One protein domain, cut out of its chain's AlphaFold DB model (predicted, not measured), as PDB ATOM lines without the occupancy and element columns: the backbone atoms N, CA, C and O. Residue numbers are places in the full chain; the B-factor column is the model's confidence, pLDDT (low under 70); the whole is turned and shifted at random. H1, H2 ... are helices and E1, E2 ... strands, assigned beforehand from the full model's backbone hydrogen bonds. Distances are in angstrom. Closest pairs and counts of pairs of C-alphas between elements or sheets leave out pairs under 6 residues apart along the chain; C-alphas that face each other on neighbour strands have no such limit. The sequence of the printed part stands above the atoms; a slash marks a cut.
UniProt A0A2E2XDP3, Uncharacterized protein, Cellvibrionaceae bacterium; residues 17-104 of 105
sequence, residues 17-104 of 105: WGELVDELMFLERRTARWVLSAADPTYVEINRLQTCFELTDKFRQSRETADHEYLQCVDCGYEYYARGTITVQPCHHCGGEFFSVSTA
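This is residues 17 to 104 of the 105 residues of an uncharacterized protein of Cellvibrionaceae bacterium (UniProt A0A2E2XDP3). A small compact head of strands sits at one end of a long stalk made of two helices set end to end, H1 and then H2, with a marked change of direction between them. The head is a twisted, antiparallel sheet of four strands in the order E1, E6, E3, E4, with a small two-stranded antiparallel sheet, E2 and E5, near it, and residues 17 to 54 of the stalk stick out from it. The printed part has 88 residues with two named helices and six named strands, in the order H1, H2, E1, E2, E3, E4, E5, E6, and its class is mixed, helices and strands. The whole is extended, with a radius of gyration of the C-alphas of 22.9 A and spans of 73 by 25 by 20 A; the stalk makes the length.

The four-stranded sheet holds E1, residues 59 to 61; E6, residues 98 to 103, 16.3 A long, with C-alpha 103 at (-14.724, -39.888, -26.041); E3, residues 69 to 73, 12.9 A long; and E4, residues 79 to 81. The other sheet holds E2, residues 65 to 67, and E5, residues 85 to 87. H2, residues 41 to 56, measures 22.3 A and ends at C-alpha 56, (-19.003, -30.187, -33.669). H1, residues 17 to 39, measures 32.2 A and begins at C-alpha 17, (-63.575, -36.764, -62.751).

In the strongly twisted larger sheet, E1 and E4 are the edge strands. E6 and E3 are antiparallel at 149 degrees, with N 100 and O 72 at 2.8 A. E1 and E6 are antiparallel at 137 degrees, with N 60 and O 99 at 2.8 A. E3 and E4 form a hairpin, with N 71 and O 80 at 2.9 A. E2 and E5 are antiparallel at 151 degrees, with N 66 and O 86 at 2.9 A. The closest C-alphas of E1 and E2, those of Arg 60 and Ala 66, are 7.2 A apart. H2 is only just not on the larger sheet, with 4 pairs of C-alphas within 10 A, and a tight link of 2 residues joins it to E1. H1 and H2 are close but not clearly touching: their closest C-alphas, those of Ser 37 and Tyr 43, are 6.9 A apart, and the helices run the same way at a steep tilt of 58 degrees. H1 is apart from the six strands. In H1 and H2 every O i to N i+4 pair is within hydrogen-bond range.

The two C-alphas farthest apart are those of Trp 17 and His 93, 73.7 A. Without residues 17 to 54, which stand free, the body spans 23 by 17 by 16 A. The printed part has no cut and no long link. The mean pLDDT of the printed part is 86.2; residues 41, 43, 47, 51 to 56 and 104 are under 70.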
ATOM      1  N   TRP A  17     -64.001 -38.162 -62.729       88.19
ATOM      2  CA  TRP A  17     -63.575 -36.764 -62.751       88.19
ATOM      3  C   TRP A  17     -63.480 -36.148 -61.353       88.19
ATOM      4  O   TRP A  17     -62.646 -35.277 -61.148       88.19
ATOM      5  N   GLY A  18     -64.301 -36.603 -60.403       90.69
ATOM      6  CA  GLY A  18     -64.219 -36.162 -59.009       90.69
ATOM      7  C   GLY A  18     -62.953 -36.687 -58.341       90.69
ATOM      8  O   GLY A  18     -62.176 -35.903 -57.813       90.69
ATOM      9  N   GLU A  19     -62.691 -37.988 -58.481       90.00
ATOM     10  CA  GLU A  19     -61.473 -38.631 -57.971       90.00
ATOM     11  C   GLU A  19     -60.206 -38.001 -58.567       90.00
ATOM     12  O   GLU A  19     -59.252 -37.716 -57.848       90.00
ATOM     13  N   LEU A  20     -60.210 -37.714 -59.873       90.56
ATOM     14  CA  LEU A  20     -59.082 -37.063 -60.536       90.56
ATOM     15  C   LEU A  20     -58.849 -35.632 -60.028       90.56
ATOM     16  O   LEU A  20     -57.701 -35.217 -59.875       90.56
ATOM     17  N   VAL A  21     -59.920 -34.873 -59.777       93.31
ATOM     18  CA  VAL A  21     -59.821 -33.523 -59.199       93.31
ATOM     19  C   VAL A  21     -59.271 -33.589 -57.777       93.31
ATOM     20  O   VAL A  21     -58.387 -32.804 -57.440       93.31
ATOM     21  N   ASP A  22     -59.728 -34.536 -56.962       93.88
ATOM     22  CA  ASP A  22     -59.237 -34.707 -55.594       93.88
ATOM     23  C   ASP A  22     -57.747 -35.078 -55.565       93.88
ATOM     24  O   ASP A  22     -56.973 -34.474 -54.811       93.88
ATOM     25  N   GLU A  23     -57.324 -36.002 -56.432       95.19
ATOM     26  CA  GLU A  23     -55.922 -36.405 -56.590       95.19
ATOM     27  C   GLU A  23     -55.053 -35.219 -57.049       95.19
ATOM     28  O   GLU A  23     -53.993 -34.948 -56.474       95.19
ATOM     29  N   LEU A  24     -55.523 -34.445 -58.034       95.75
ATOM     30  CA  LEU A  24     -54.822 -33.256 -58.524       95.75
ATOM     31  C   LEU A  24     -54.667 -32.200 -57.419       95.75
ATOM     32  O   LEU A  24     -53.567 -31.688 -57.203       95.75
ATOM     33  N   MET A  25     -55.734 -31.925 -56.667       94.81
ATOM     34  CA  MET A  25     -55.720 -30.958 -55.562       94.81
ATOM     35  C   MET A  25     -54.863 -31.434 -54.382       94.81
ATOM     36  O   MET A  25     -54.337 -30.622 -53.607       94.81
ATOM     37  N   PHE A  26     -54.724 -32.744 -54.190       95.69
ATOM     38  CA  PHE A  26     -53.782 -33.311 -53.229       95.69
ATOM     39  C   PHE A  26     -52.330 -33.087 -53.673       95.69
ATOM     40  O   PHE A  26     -51.516 -32.588 -52.884       95.69
ATOM     41  N   LEU A  27     -52.013 -33.393 -54.935       96.00
ATOM     42  CA  LEU A  27     -50.680 -33.200 -55.511       96.00
ATOM     43  C   LEU A  27     -50.263 -31.728 -55.517       96.00
ATOM     44  O   LEU A  27     -49.131 -31.415 -55.139       96.00
ATOM     45  N   GLU A  28     -51.171 -30.820 -55.870       96.25
ATOM     46  CA  GLU A  28     -50.911 -29.378 -55.867       96.25
ATOM     47  C   GLU A  28     -50.577 -28.878 -54.456       96.25
ATOM     48  O   GLU A  28     -49.536 -28.251 -54.245       96.25
ATOM     49  N   ARG A  29     -51.382 -29.249 -53.449       93.50
ATOM     50  CA  ARG A  29     -51.121 -28.883 -52.045       93.50
ATOM     51  C   ARG A  29     -49.798 -29.438 -51.526       93.50
ATOM     52  O   ARG A  29     -49.071 -28.738 -50.817       93.50
ATOM     53  N   ARG A  30     -49.471 -30.689 -51.859       93.25
ATOM     54  CA  ARG A  30     -48.202 -31.313 -51.462       93.25
ATOM     55  C   ARG A  30     -47.012 -30.605 -52.105       93.25
ATOM     56  O   ARG A  30     -46.036 -30.319 -51.415       93.25
ATOM     57  N   THR A  31     -47.115 -30.297 -53.394       93.81
ATOM     58  CA  THR A  31     -46.061 -29.613 -54.151       93.81
ATOM     59  C   THR A  31     -45.852 -28.196 -53.636       93.81
ATOM     60  O   THR A  31     -44.716 -27.818 -53.367       93.81
ATOM     61  N   ALA A  32     -46.929 -27.445 -53.389       86.94
ATOM     62  CA  ALA A  32     -46.854 -26.105 -52.816       86.94
ATOM     63  C   ALA A  32     -46.141 -26.104 -51.457       86.94
ATOM     64  O   ALA A  32     -45.254 -25.287 -51.226       86.94
ATOM     65  N   ARG A  33     -46.459 -27.061 -50.573       84.56
ATOM     66  CA  ARG A  33     -45.771 -27.194 -49.279       84.56
ATOM     67  C   ARG A  33     -44.288 -27.519 -49.446       84.56
ATOM     68  O   ARG A  33     -43.471 -26.952 -48.732       84.56
ATOM     69  N   TRP A  34     -43.947 -28.406 -50.379       85.06
ATOM     70  CA  TRP A  34     -42.557 -28.766 -50.637       85.06
ATOM     71  C   TRP A  34     -41.757 -27.578 -51.181       85.06
ATOM     72  O   TRP A  34     -40.697 -27.260 -50.645       85.06
ATOM     73  N   VAL A  35     -42.309 -26.854 -52.158       84.12
ATOM     74  CA  VAL A  35     -41.702 -25.640 -52.719       84.12
ATOM     75  C   VAL A  35     -41.536 -24.567 -51.647       84.12
ATOM     76  O   VAL A  35     -40.455 -24.009 -51.533       84.12
ATOM     77  N   LEU A  36     -42.554 -24.319 -50.817       79.88
ATOM     78  CA  LEU A  36     -42.456 -23.354 -49.717       79.88
ATOM     79  C   LEU A  36     -41.402 -23.765 -48.681       79.88
ATOM     80  O   LEU A  36     -40.653 -22.911 -48.223       79.88
ATOM     81  N   SER A  37     -41.291 -25.057 -48.353       71.06
ATOM     82  CA  SER A  37     -40.254 -25.548 -47.434       71.06
ATOM     83  C   SER A  37     -38.839 -25.459 -48.011       71.06
ATOM     84  O   SER A  37     -37.891 -25.219 -47.273       71.06
ATOM     85  N   ALA A  38     -38.688 -25.629 -49.326       70.38
ATOM     86  CA  ALA A  38     -37.405 -25.488 -50.009       70.38
ATOM     87  C   ALA A  38     -37.031 -24.015 -50.245       70.38
ATOM     88  O   ALA A  38     -35.851 -23.682 -50.301       70.38
ATOM     89  N   ALA A  39     -38.032 -23.146 -50.399       70.88
ATOM     90  CA  ALA A  39     -37.858 -21.714 -50.599       70.88
ATOM     91  C   ALA A  39     -37.680 -20.941 -49.288       70.88
ATOM     92  O   ALA A  39     -37.303 -19.775 -49.361       70.88
ATOM     93  N   ASP A  40     -37.943 -21.552 -48.124       76.12
ATOM     94  CA  ASP A  40     -37.636 -20.958 -46.824       76.12
ATOM     95  C   ASP A  40     -36.117 -21.003 -46.592       76.12
ATOM     96  O   ASP A  40     -35.564 -22.066 -46.277       76.12
ATOM     97  N   PRO A  41     -35.414 -19.860 -46.720       69.56
ATOM     98  CA  PRO A  41     -33.973 -19.813 -46.522       69.56
ATOM     99  C   PRO A  41     -33.611 -20.220 -45.092       69.56
ATOM    100  O   PRO A  41     -32.551 -20.788 -44.865       69.56
ATOM    101  N   THR A  42     -34.517 -20.003 -44.134       73.81
ATOM    102  CA  THR A  42     -34.335 -20.374 -42.729       73.81
ATOM    103  C   THR A  42     -34.213 -21.883 -42.571       73.81
ATOM    104  O   THR A  42     -33.350 -22.348 -41.838       73.81
ATOM    105  N   TYR A  43     -35.032 -22.663 -43.278       69.62
ATOM    106  CA  TYR A  43     -34.993 -24.124 -43.198       69.62
ATOM    107  C   TYR A  43     -33.717 -24.697 -43.828       69.62
ATOM    108  O   TYR A  43     -33.083 -25.593 -43.266       69.62
ATOM    109  N   VAL A  44     -33.299 -24.144 -44.971       70.00
ATOM    110  CA  VAL A  44     -32.043 -24.525 -45.635       70.00
ATOM    111  C   VAL A  44     -30.833 -24.179 -44.763       70.00
ATOM    112  O   VAL A  44     -29.949 -25.018 -44.583       70.00
ATOM    113  N   GLU A  45     -30.808 -22.980 -44.181       72.56
ATOM    114  CA  GLU A  45     -29.718 -22.541 -43.310       72.56
ATOM    115  C   GLU A  45     -29.713 -23.285 -41.966       72.56
ATOM    116  O   GLU A  45     -28.644 -23.652 -41.492       72.56
ATOM    117  N   ILE A  46     -30.870 -23.629 -41.387       75.88
ATOM    118  CA  ILE A  46     -30.941 -24.479 -40.185       75.88
ATOM    119  C   ILE A  46     -30.375 -25.870 -40.460       75.88
ATOM    120  O   ILE A  46     -29.574 -26.346 -39.663       75.88
ATOM    121  N   ASN A  47     -30.727 -26.515 -41.575       68.88
ATOM    122  CA  ASN A  47     -30.169 -27.831 -41.909       68.88
ATOM    123  C   ASN A  47     -28.653 -27.764 -42.147       68.88
ATOM    124  O   ASN A  47     -27.915 -28.668 -41.745       68.88
ATOM    125  N   ARG A  48     -28.165 -26.683 -42.771       71.38
ATOM    126  CA  ARG A  48     -26.724 -26.426 -42.909       71.38
ATOM    127  C   ARG A  48     -26.050 -26.272 -41.552       71.38
ATOM    128  O   ARG A  48     -25.058 -26.945 -41.301       71.38
ATOM    129  N   LEU A  49     -26.613 -25.445 -40.674       72.25
ATOM    130  CA  LEU A  49     -26.112 -25.239 -39.318       72.25
ATOM    131  C   LEU A  49     -26.142 -26.534 -38.503       72.25
ATOM    132  O   LEU A  49     -25.164 -26.841 -37.841       72.25
ATOM    133  N   GLN A  50     -27.210 -27.326 -38.593       70.75
ATOM    134  CA  GLN A  50     -27.308 -28.637 -37.947       70.75
ATOM    135  C   GLN A  50     -26.234 -29.598 -38.450       70.75
ATOM    136  O   GLN A  50     -25.574 -30.227 -37.638       70.75
ATOM    137  N   THR A  51     -25.978 -29.638 -39.759       64.06
ATOM    138  CA  THR A  51     -24.867 -30.425 -40.319       64.06
ATOM    139  C   THR A  51     -23.515 -29.932 -39.782       64.06
ATOM    140  O   THR A  51     -22.649 -30.735 -39.442       64.06
ATOM    141  N   CYS A  52     -23.330 -28.614 -39.656       65.06
ATOM    142  CA  CYS A  52     -22.142 -28.034 -39.027       65.06
ATOM    143  C   CYS A  52     -22.039 -28.385 -37.532       65.06
ATOM    144  O   CYS A  52     -20.939 -28.634 -37.053       65.06
ATOM    145  N   PHE A  53     -23.153 -28.462 -36.804       65.69
ATOM    146  CA  PHE A  53     -23.174 -28.852 -35.392       65.69
ATOM    147  C   PHE A  53     -22.998 -30.365 -35.182       65.69
ATOM    148  O   PHE A  53     -22.310 -30.781 -34.258       65.69
ATOM    149  N   GLU A  54     -23.498 -31.224 -36.065       63.53
ATOM    150  CA  GLU A  54     -23.185 -32.662 -36.022       63.53
ATOM    151  C   GLU A  54     -21.686 -32.930 -36.262       63.53
ATOM    152  O   GLU A  54     -21.134 -33.922 -35.780       63.53
ATOM    153  N   LEU A  55     -20.998 -32.026 -36.970       60.12
ATOM    154  CA  LEU A  55     -19.537 -32.018 -37.038       60.12
ATOM    155  C   LEU A  55     -18.899 -31.526 -35.732       60.12
ATOM    156  O   LEU A  55     -17.819 -32.013 -35.402       60.12
ATOM    157  N   THR A  56     -19.547 -30.641 -34.962       61.91
ATOM    158  CA  THR A  56     -19.003 -30.187 -33.669       61.91
ATOM    159  C   THR A  56     -18.886 -31.308 -32.643       61.91
ATOM    160  O   THR A  56     -17.954 -31.276 -31.864       61.91
ATOM    161  N   ASP A  57     -19.694 -32.372 -32.661       71.88
ATOM    162  CA  ASP A  57     -19.462 -33.497 -31.730       71.88
ATOM    163  C   ASP A  57     -18.204 -34.314 -32.067       71.88
ATOM    164  O   ASP A  57     -17.636 -34.986 -31.208       71.88
ATOM    165  N   LYS A  58     -17.750 -34.255 -33.323       84.69
ATOM    166  CA  LYS A  58     -16.591 -35.012 -33.818       84.69
ATOM    167  C   LYS A  58     -15.328 -34.179 -33.913       84.69
ATOM    168  O   LYS A  58     -14.249 -34.752 -34.055       84.69
ATOM    169  N   PHE A  59     -15.455 -32.858 -33.881       88.19
ATOM    170  CA  PHE A  59     -14.346 -31.938 -34.046       88.19
ATOM    171  C   PHE A  59     -14.422 -30.802 -33.031       88.19
ATOM    172  O   PHE A  59     -15.488 -30.241 -32.801       88.19
ATOM    173  N   ARG A  60     -13.273 -30.424 -32.469       89.81
ATOM    174  CA  ARG A  60     -13.101 -29.152 -31.760       89.81
ATOM    175  C   ARG A  60     -12.269 -28.210 -32.610       89.81
ATOM    176  O   ARG A  60     -11.264 -28.620 -33.202       89.81
ATOM    177  N   GLN A  61     -12.646 -26.942 -32.616       90.94
ATOM    178  CA  GLN A  61     -11.809 -25.860 -33.120       90.94
ATOM    179  C   GLN A  61     -11.045 -25.189 -31.970       90.94
ATOM    180  O   GLN A  61     -11.469 -25.194 -30.813       90.94
ATOM    181  N   SER A  62      -9.899 -24.575 -32.271       88.94
ATOM    182  CA  SER A  62      -9.206 -23.713 -31.315       88.94
ATOM    183  C   SER A  62     -10.166 -22.657 -30.753       88.94
ATOM    184  O   SER A  62     -10.997 -22.102 -31.473       88.94
ATOM    185  N   ARG A  63     -10.013 -22.359 -29.461       90.62
ATOM    186  CA  ARG A  63     -10.867 -21.485 -28.640       90.62
ATOM    187  C   ARG A  63     -12.225 -22.068 -28.248       90.62
ATOM    188  O   ARG A  63     -12.914 -21.436 -27.450       90.62
ATOM    189  N   GLU A  64     -12.585 -23.261 -28.713       90.88
ATOM    190  CA  GLU A  64     -13.713 -24.007 -28.151       90.88
ATOM    191  C   GLU A  64     -13.333 -24.688 -26.833       90.88
ATOM    192  O   GLU A  64     -12.161 -24.754 -26.447       90.88
ATOM    193  N   THR A  65     -14.336 -25.188 -26.118       91.38
ATOM    194  CA  THR A  65     -14.147 -25.948 -24.883       91.38
ATOM    195  C   THR A  65     -14.191 -27.445 -25.153       91.38
ATOM    196  O   THR A  65     -15.106 -27.915 -25.821       91.38
ATOM    197  N   ALA A  66     -13.247 -28.186 -24.581       91.38
ATOM    198  CA  ALA A  66     -13.263 -29.647 -24.533       91.38
ATOM    199  C   ALA A  66     -13.315 -30.105 -23.073       91.38
ATOM    200  O   ALA A  66     -12.697 -29.468 -22.216       91.38
ATOM    201  N   ASP A  67     -14.028 -31.195 -22.790       91.75
ATOM    202  CA  ASP A  67     -14.182 -31.735 -21.436       91.75
ATOM    203  C   ASP A  67     -14.043 -33.259 -21.437       91.75
ATOM    204  O   ASP A  67     -14.854 -33.948 -22.039       91.75
ATOM    205  N   HIS A  68     -13.021 -33.791 -20.758       92.44
ATOM    206  CA  HIS A  68     -12.788 -35.241 -20.633       92.44
ATOM    207  C   HIS A  68     -12.727 -35.995 -21.982       92.44
ATOM    208  O   HIS A  68     -13.193 -37.126 -22.115       92.44
ATOM    209  N   GLU A  69     -12.109 -35.372 -22.985       92.12
ATOM    210  CA  GLU A  69     -12.051 -35.852 -24.369       92.12
ATOM    211  C   GLU A  69     -10.605 -36.027 -24.857       92.12
ATOM    212  O   GLU A  69      -9.702 -35.272 -24.472       92.12
ATOM    213  N   TYR A  70     -10.379 -37.008 -25.737       94.12
ATOM    214  CA  TYR A  70      -9.138 -37.121 -26.505       94.12
ATOM    215  C   TYR A  70      -9.238 -36.277 -27.772       94.12
ATOM    216  O   TYR A  70     -10.191 -36.407 -28.541       94.12
ATOM    217  N   LEU A  71      -8.227 -35.440 -27.987       94.19
ATOM    218  CA  LEU A  71      -8.128 -34.523 -29.112       94.19
ATOM    219  C   LEU A  71      -6.924 -34.897 -29.967       94.19
ATOM    220  O   LEU A  71      -5.811 -35.007 -29.450       94.19
ATOM    221  N   GLN A  72      -7.139 -35.043 -31.271       95.81
ATOM    222  CA  GLN A  72      -6.090 -35.313 -32.252       95.81
ATOM    223  C   GLN A  72      -6.078 -34.212 -33.312       95.81
ATOM    224  O   GLN A  72      -7.081 -33.962 -33.972       95.81
ATOM    225  N   CYS A  73      -4.944 -33.539 -33.494       95.50
ATOM    226  CA  CYS A  73      -4.803 -32.496 -34.506       95.50
ATOM    227  C   CYS A  73      -4.970 -33.085 -35.911       95.50
ATOM    228  O   CYS A  73      -4.251 -34.015 -36.280       95.50
ATOM    229  N   VAL A  74      -5.857 -32.498 -36.714       93.88
ATOM    230  CA  VAL A  74      -6.158 -32.989 -38.070       93.88
ATOM    231  C   VAL A  74      -4.965 -32.814 -39.024       93.88
ATOM    232  O   VAL A  74      -4.775 -33.632 -39.921       93.88
ATOM    233  N   ASP A  75      -4.123 -31.799 -38.803       92.25
ATOM    234  CA  ASP A  75      -3.019 -31.466 -39.715       92.25
ATOM    235  C   ASP A  75      -1.747 -32.289 -39.470       92.25
ATOM    236  O   ASP A  75      -1.025 -32.611 -40.413       92.25
ATOM    237  N   CYS A  76      -1.430 -32.605 -38.208       95.69
ATOM    238  CA  CYS A  76      -0.171 -33.277 -37.849       95.69
ATOM    239  C   CYS A  76      -0.334 -34.569 -37.042       95.69
ATOM    240  O   CYS A  76       0.662 -35.244 -36.784       95.69
ATOM    241  N   GLY A  77      -1.553 -34.911 -36.618       94.69
ATOM    242  CA  GLY A  77      -1.825 -36.105 -35.819       94.69
ATOM    243  C   GLY A  77      -1.367 -36.024 -34.361       94.69
ATOM    244  O   GLY A  77      -1.391 -37.038 -33.675       94.69
ATOM    245  N   TYR A  78      -0.933 -34.859 -33.863       95.12
ATOM    246  CA  TYR A  78      -0.592 -34.702 -32.447       95.12
ATOM    247  C   TYR A  78      -1.816 -34.928 -31.554       95.12
ATOM    248  O   TYR A  78      -2.859 -34.314 -31.777       95.12
ATOM    249  N   GLU A  79      -1.658 -35.748 -30.518       94.50
ATOM    250  CA  GLU A  79      -2.732 -36.152 -29.613       94.50
ATOM    251  C   GLU A  79      -2.509 -35.646 -28.192       94.50
ATOM    252  O   GLU A  79      -1.394 -35.685 -27.662       94.50
ATOM    253  N   TYR A  80      -3.591 -35.226 -27.543       93.19
ATOM    254  CA  TYR A  80      -3.594 -34.954 -26.113       93.19
ATOM    255  C   TYR A  80      -4.979 -35.182 -25.499       93.19
ATOM    256  O   TYR A  80      -5.995 -35.220 -26.188       93.19
ATOM    257  N   TYR A  81      -5.011 -35.342 -24.177       94.19
ATOM    258  CA  TYR A  81      -6.243 -35.569 -23.425       94.19
ATOM    259  C   TYR A  81      -6.626 -34.333 -22.605       94.19
ATOM    260  O   TYR A  81      -5.822 -33.835 -21.806       94.19
ATOM    261  N   ALA A  82      -7.861 -33.863 -22.775       92.00
ATOM    262  CA  ALA A  82      -8.441 -32.760 -22.021       92.00
ATOM    263  C   ALA A  82      -8.839 -33.222 -20.606       92.00
ATOM    264  O   ALA A  82      -9.904 -33.799 -20.391       92.00
ATOM    265  N   ARG A  83      -7.967 -32.990 -19.616       89.94
ATOM    266  CA  ARG A  83      -8.244 -33.322 -18.206       89.94
ATOM    267  C   ARG A  83      -9.147 -32.262 -17.571       89.94
ATOM    268  O   ARG A  83      -8.648 -31.300 -16.989       89.94
ATOM    269  N   GLY A  84     -10.454 -32.478 -17.666       89.56
ATOM    270  CA  GLY A  84     -11.473 -31.507 -17.271       89.56
ATOM    271  C   GLY A  84     -11.752 -30.486 -18.369       89.56
ATOM    272  O   GLY A  84     -11.255 -30.611 -19.488       89.56
ATOM    273  N   THR A  85     -12.543 -29.469 -18.033       92.81
ATOM    274  CA  THR A  85     -12.987 -28.469 -19.003       92.81
ATOM    275  C   THR A  85     -11.856 -27.493 -19.307       92.81
ATOM    276  O   THR A  85     -11.455 -26.701 -18.450       92.81
ATOM    277  N   ILE A  86     -11.341 -27.539 -20.532       93.81
ATOM    278  CA  ILE A  86     -10.262 -26.669 -21.008       93.81
ATOM    279  C   ILE A  86     -10.679 -25.926 -22.273       93.81
ATOM    280  O   ILE A  86     -11.499 -26.411 -23.047       93.81
ATOM    281  N   THR A  87     -10.060 -24.775 -22.522       95.12
ATOM    282  CA  THR A  87     -10.139 -24.100 -23.823       95.12
ATOM    283  C   THR A  87      -9.054 -24.644 -24.746       95.12
ATOM    284  O   THR A  87      -7.863 -24.494 -24.455       95.12
ATOM    285  N   VAL A  88      -9.459 -25.245 -25.864       93.19
ATOM    286  CA  VAL A  88      -8.571 -25.810 -26.888       93.19
ATOM    287  C   VAL A  88      -7.667 -24.708 -27.440       93.19
ATOM    288  O   VAL A  88      -8.144 -23.675 -27.906       93.19
ATOM    289  N   GLN A  89      -6.353 -24.907 -27.378       95.00
ATOM    290  CA  GLN A  89      -5.377 -24.002 -27.993       95.00
ATOM    291  C   GLN A  89      -4.978 -24.527 -29.379       95.00
ATOM    292  O   GLN A  89      -5.092 -25.730 -29.619       95.00
ATOM    293  N   PRO A  90      -4.497 -23.665 -30.295       95.06
ATOM    294  CA  PRO A  90      -3.900 -24.125 -31.546       95.06
ATOM    295  C   PRO A  90      -2.790 -25.148 -31.293       95.06
ATOM    296  O   PRO A  90      -2.096 -25.092 -30.275       95.06
ATOM    297  N   CYS A  91      -2.606 -26.080 -32.226       95.75
ATOM    298  CA  CYS A  91      -1.643 -27.161 -32.062       95.75
ATOM    299  C   CYS A  91      -0.225 -26.607 -31.855       95.75
ATOM    300  O   CYS A  91       0.315 -25.920 -32.719       95.75
ATOM    301  N   HIS A  92       0.418 -26.971 -30.745       94.06
ATOM    302  CA  HIS A  92       1.783 -26.530 -30.446       94.06
ATOM    303  C   HIS A  92       2.834 -27.037 -31.452       94.06
ATOM    304  O   HIS A  92       3.919 -26.466 -31.521       94.06
ATOM    305  N   HIS A  93       2.529 -28.089 -32.224       94.69
ATOM    306  CA  HIS A  93       3.444 -28.672 -33.211       94.69
ATOM    307  C   HIS A  93       3.368 -28.000 -34.588       94.69
ATOM    308  O   HIS A  93       4.409 -27.693 -35.163       94.69
ATOM    309  N   CYS A  94       2.164 -27.790 -35.132       95.50
ATOM    310  CA  CYS A  94       1.979 -27.277 -36.498       95.50
ATOM    311  C   CYS A  94       1.196 -25.958 -36.587       95.50
ATOM    312  O   CYS A  94       1.107 -25.386 -37.668       95.50
ATOM    313  N   GLY A  95       0.616 -25.477 -35.485       93.69
ATOM    314  CA  GLY A  95      -0.275 -24.313 -35.474       93.69
ATOM    315  C   GLY A  95      -1.695 -24.583 -35.984       93.69
ATOM    316  O   GLY A  95      -2.480 -23.645 -36.058       93.69
ATOM    317  N   GLY A  96      -2.033 -25.833 -36.317       90.75
ATOM    318  CA  GLY A  96      -3.364 -26.225 -36.784       90.75
ATOM    319  C   GLY A  96      -4.468 -25.916 -35.771       90.75
ATOM    320  O   GLY A  96      -4.263 -26.016 -34.557       90.75
ATOM    321  N   GLU A  97      -5.645 -25.543 -36.270       92.44
ATOM    322  CA  GLU A  97      -6.764 -25.082 -35.438       92.44
ATOM    323  C   GLU A  97      -7.860 -26.128 -35.224       92.44
ATOM    324  O   GLU A  97      -8.747 -25.893 -34.410       92.44
ATOM    325  N   PHE A  98      -7.819 -27.265 -35.921       91.81
ATOM    326  CA  PHE A  98      -8.875 -28.278 -35.877       91.81
ATOM    327  C   PHE A  98      -8.379 -29.591 -35.274       91.81
ATOM    328  O   PHE A  98      -7.284 -30.074 -35.590       91.81
ATOM    329  N   PHE A  99      -9.220 -30.185 -34.432       93.50
ATOM    330  CA  PHE A  99      -8.944 -31.424 -33.719       93.50
ATOM    331  C   PHE A  99     -10.114 -32.386 -33.869       93.50
ATOM    332  O   PHE A  99     -11.247 -31.982 -33.639       93.50
ATOM    333  N   SER A 100      -9.868 -33.644 -34.225       93.31
ATOM    334  CA  SER A 100     -10.876 -34.698 -34.100       93.31
ATOM    335  C   SER A 100     -11.014 -35.126 -32.638       93.31
ATOM    336  O   SER A 100     -10.045 -35.117 -31.875       93.31
ATOM    337  N   VAL A 101     -12.237 -35.483 -32.253       91.88
ATOM    338  CA  VAL A 101     -12.625 -35.840 -30.887       91.88
ATOM    339  C   VAL A 101     -12.910 -37.328 -30.811       91.88
ATOM    340  O   VAL A 101     -13.644 -37.875 -31.636       91.88
ATOM    341  N   SER A 102     -12.380 -37.980 -29.780       89.12
ATOM    342  CA  SER A 102     -12.884 -39.278 -29.332       89.12
ATOM    343  C   SER A 102     -13.175 -39.241 -27.833       89.12
ATOM    344  O   SER A 102     -12.387 -38.729 -27.032       89.12
ATOM    345  N   THR A 103     -14.343 -39.753 -27.446       75.75
ATOM    346  CA  THR A 103     -14.724 -39.888 -26.041       75.75
ATOM    347  C   THR A 103     -14.045 -41.116 -25.445       75.75
ATOM    348  O   THR A 103     -13.943 -42.165 -26.086       75.75
ATOM    349  N   ALA A 104     -13.550 -40.992 -24.214       63.03
ATOM    350  CA  ALA A 104     -13.121 -42.157 -23.452       63.03
ATOM    351  C   ALA A 104     -14.361 -43.007 -23.107       63.03
ATOM    352  O   ALA A 104     -15.360 -42.461 -22.642       63.03
TER     353      ALA A 104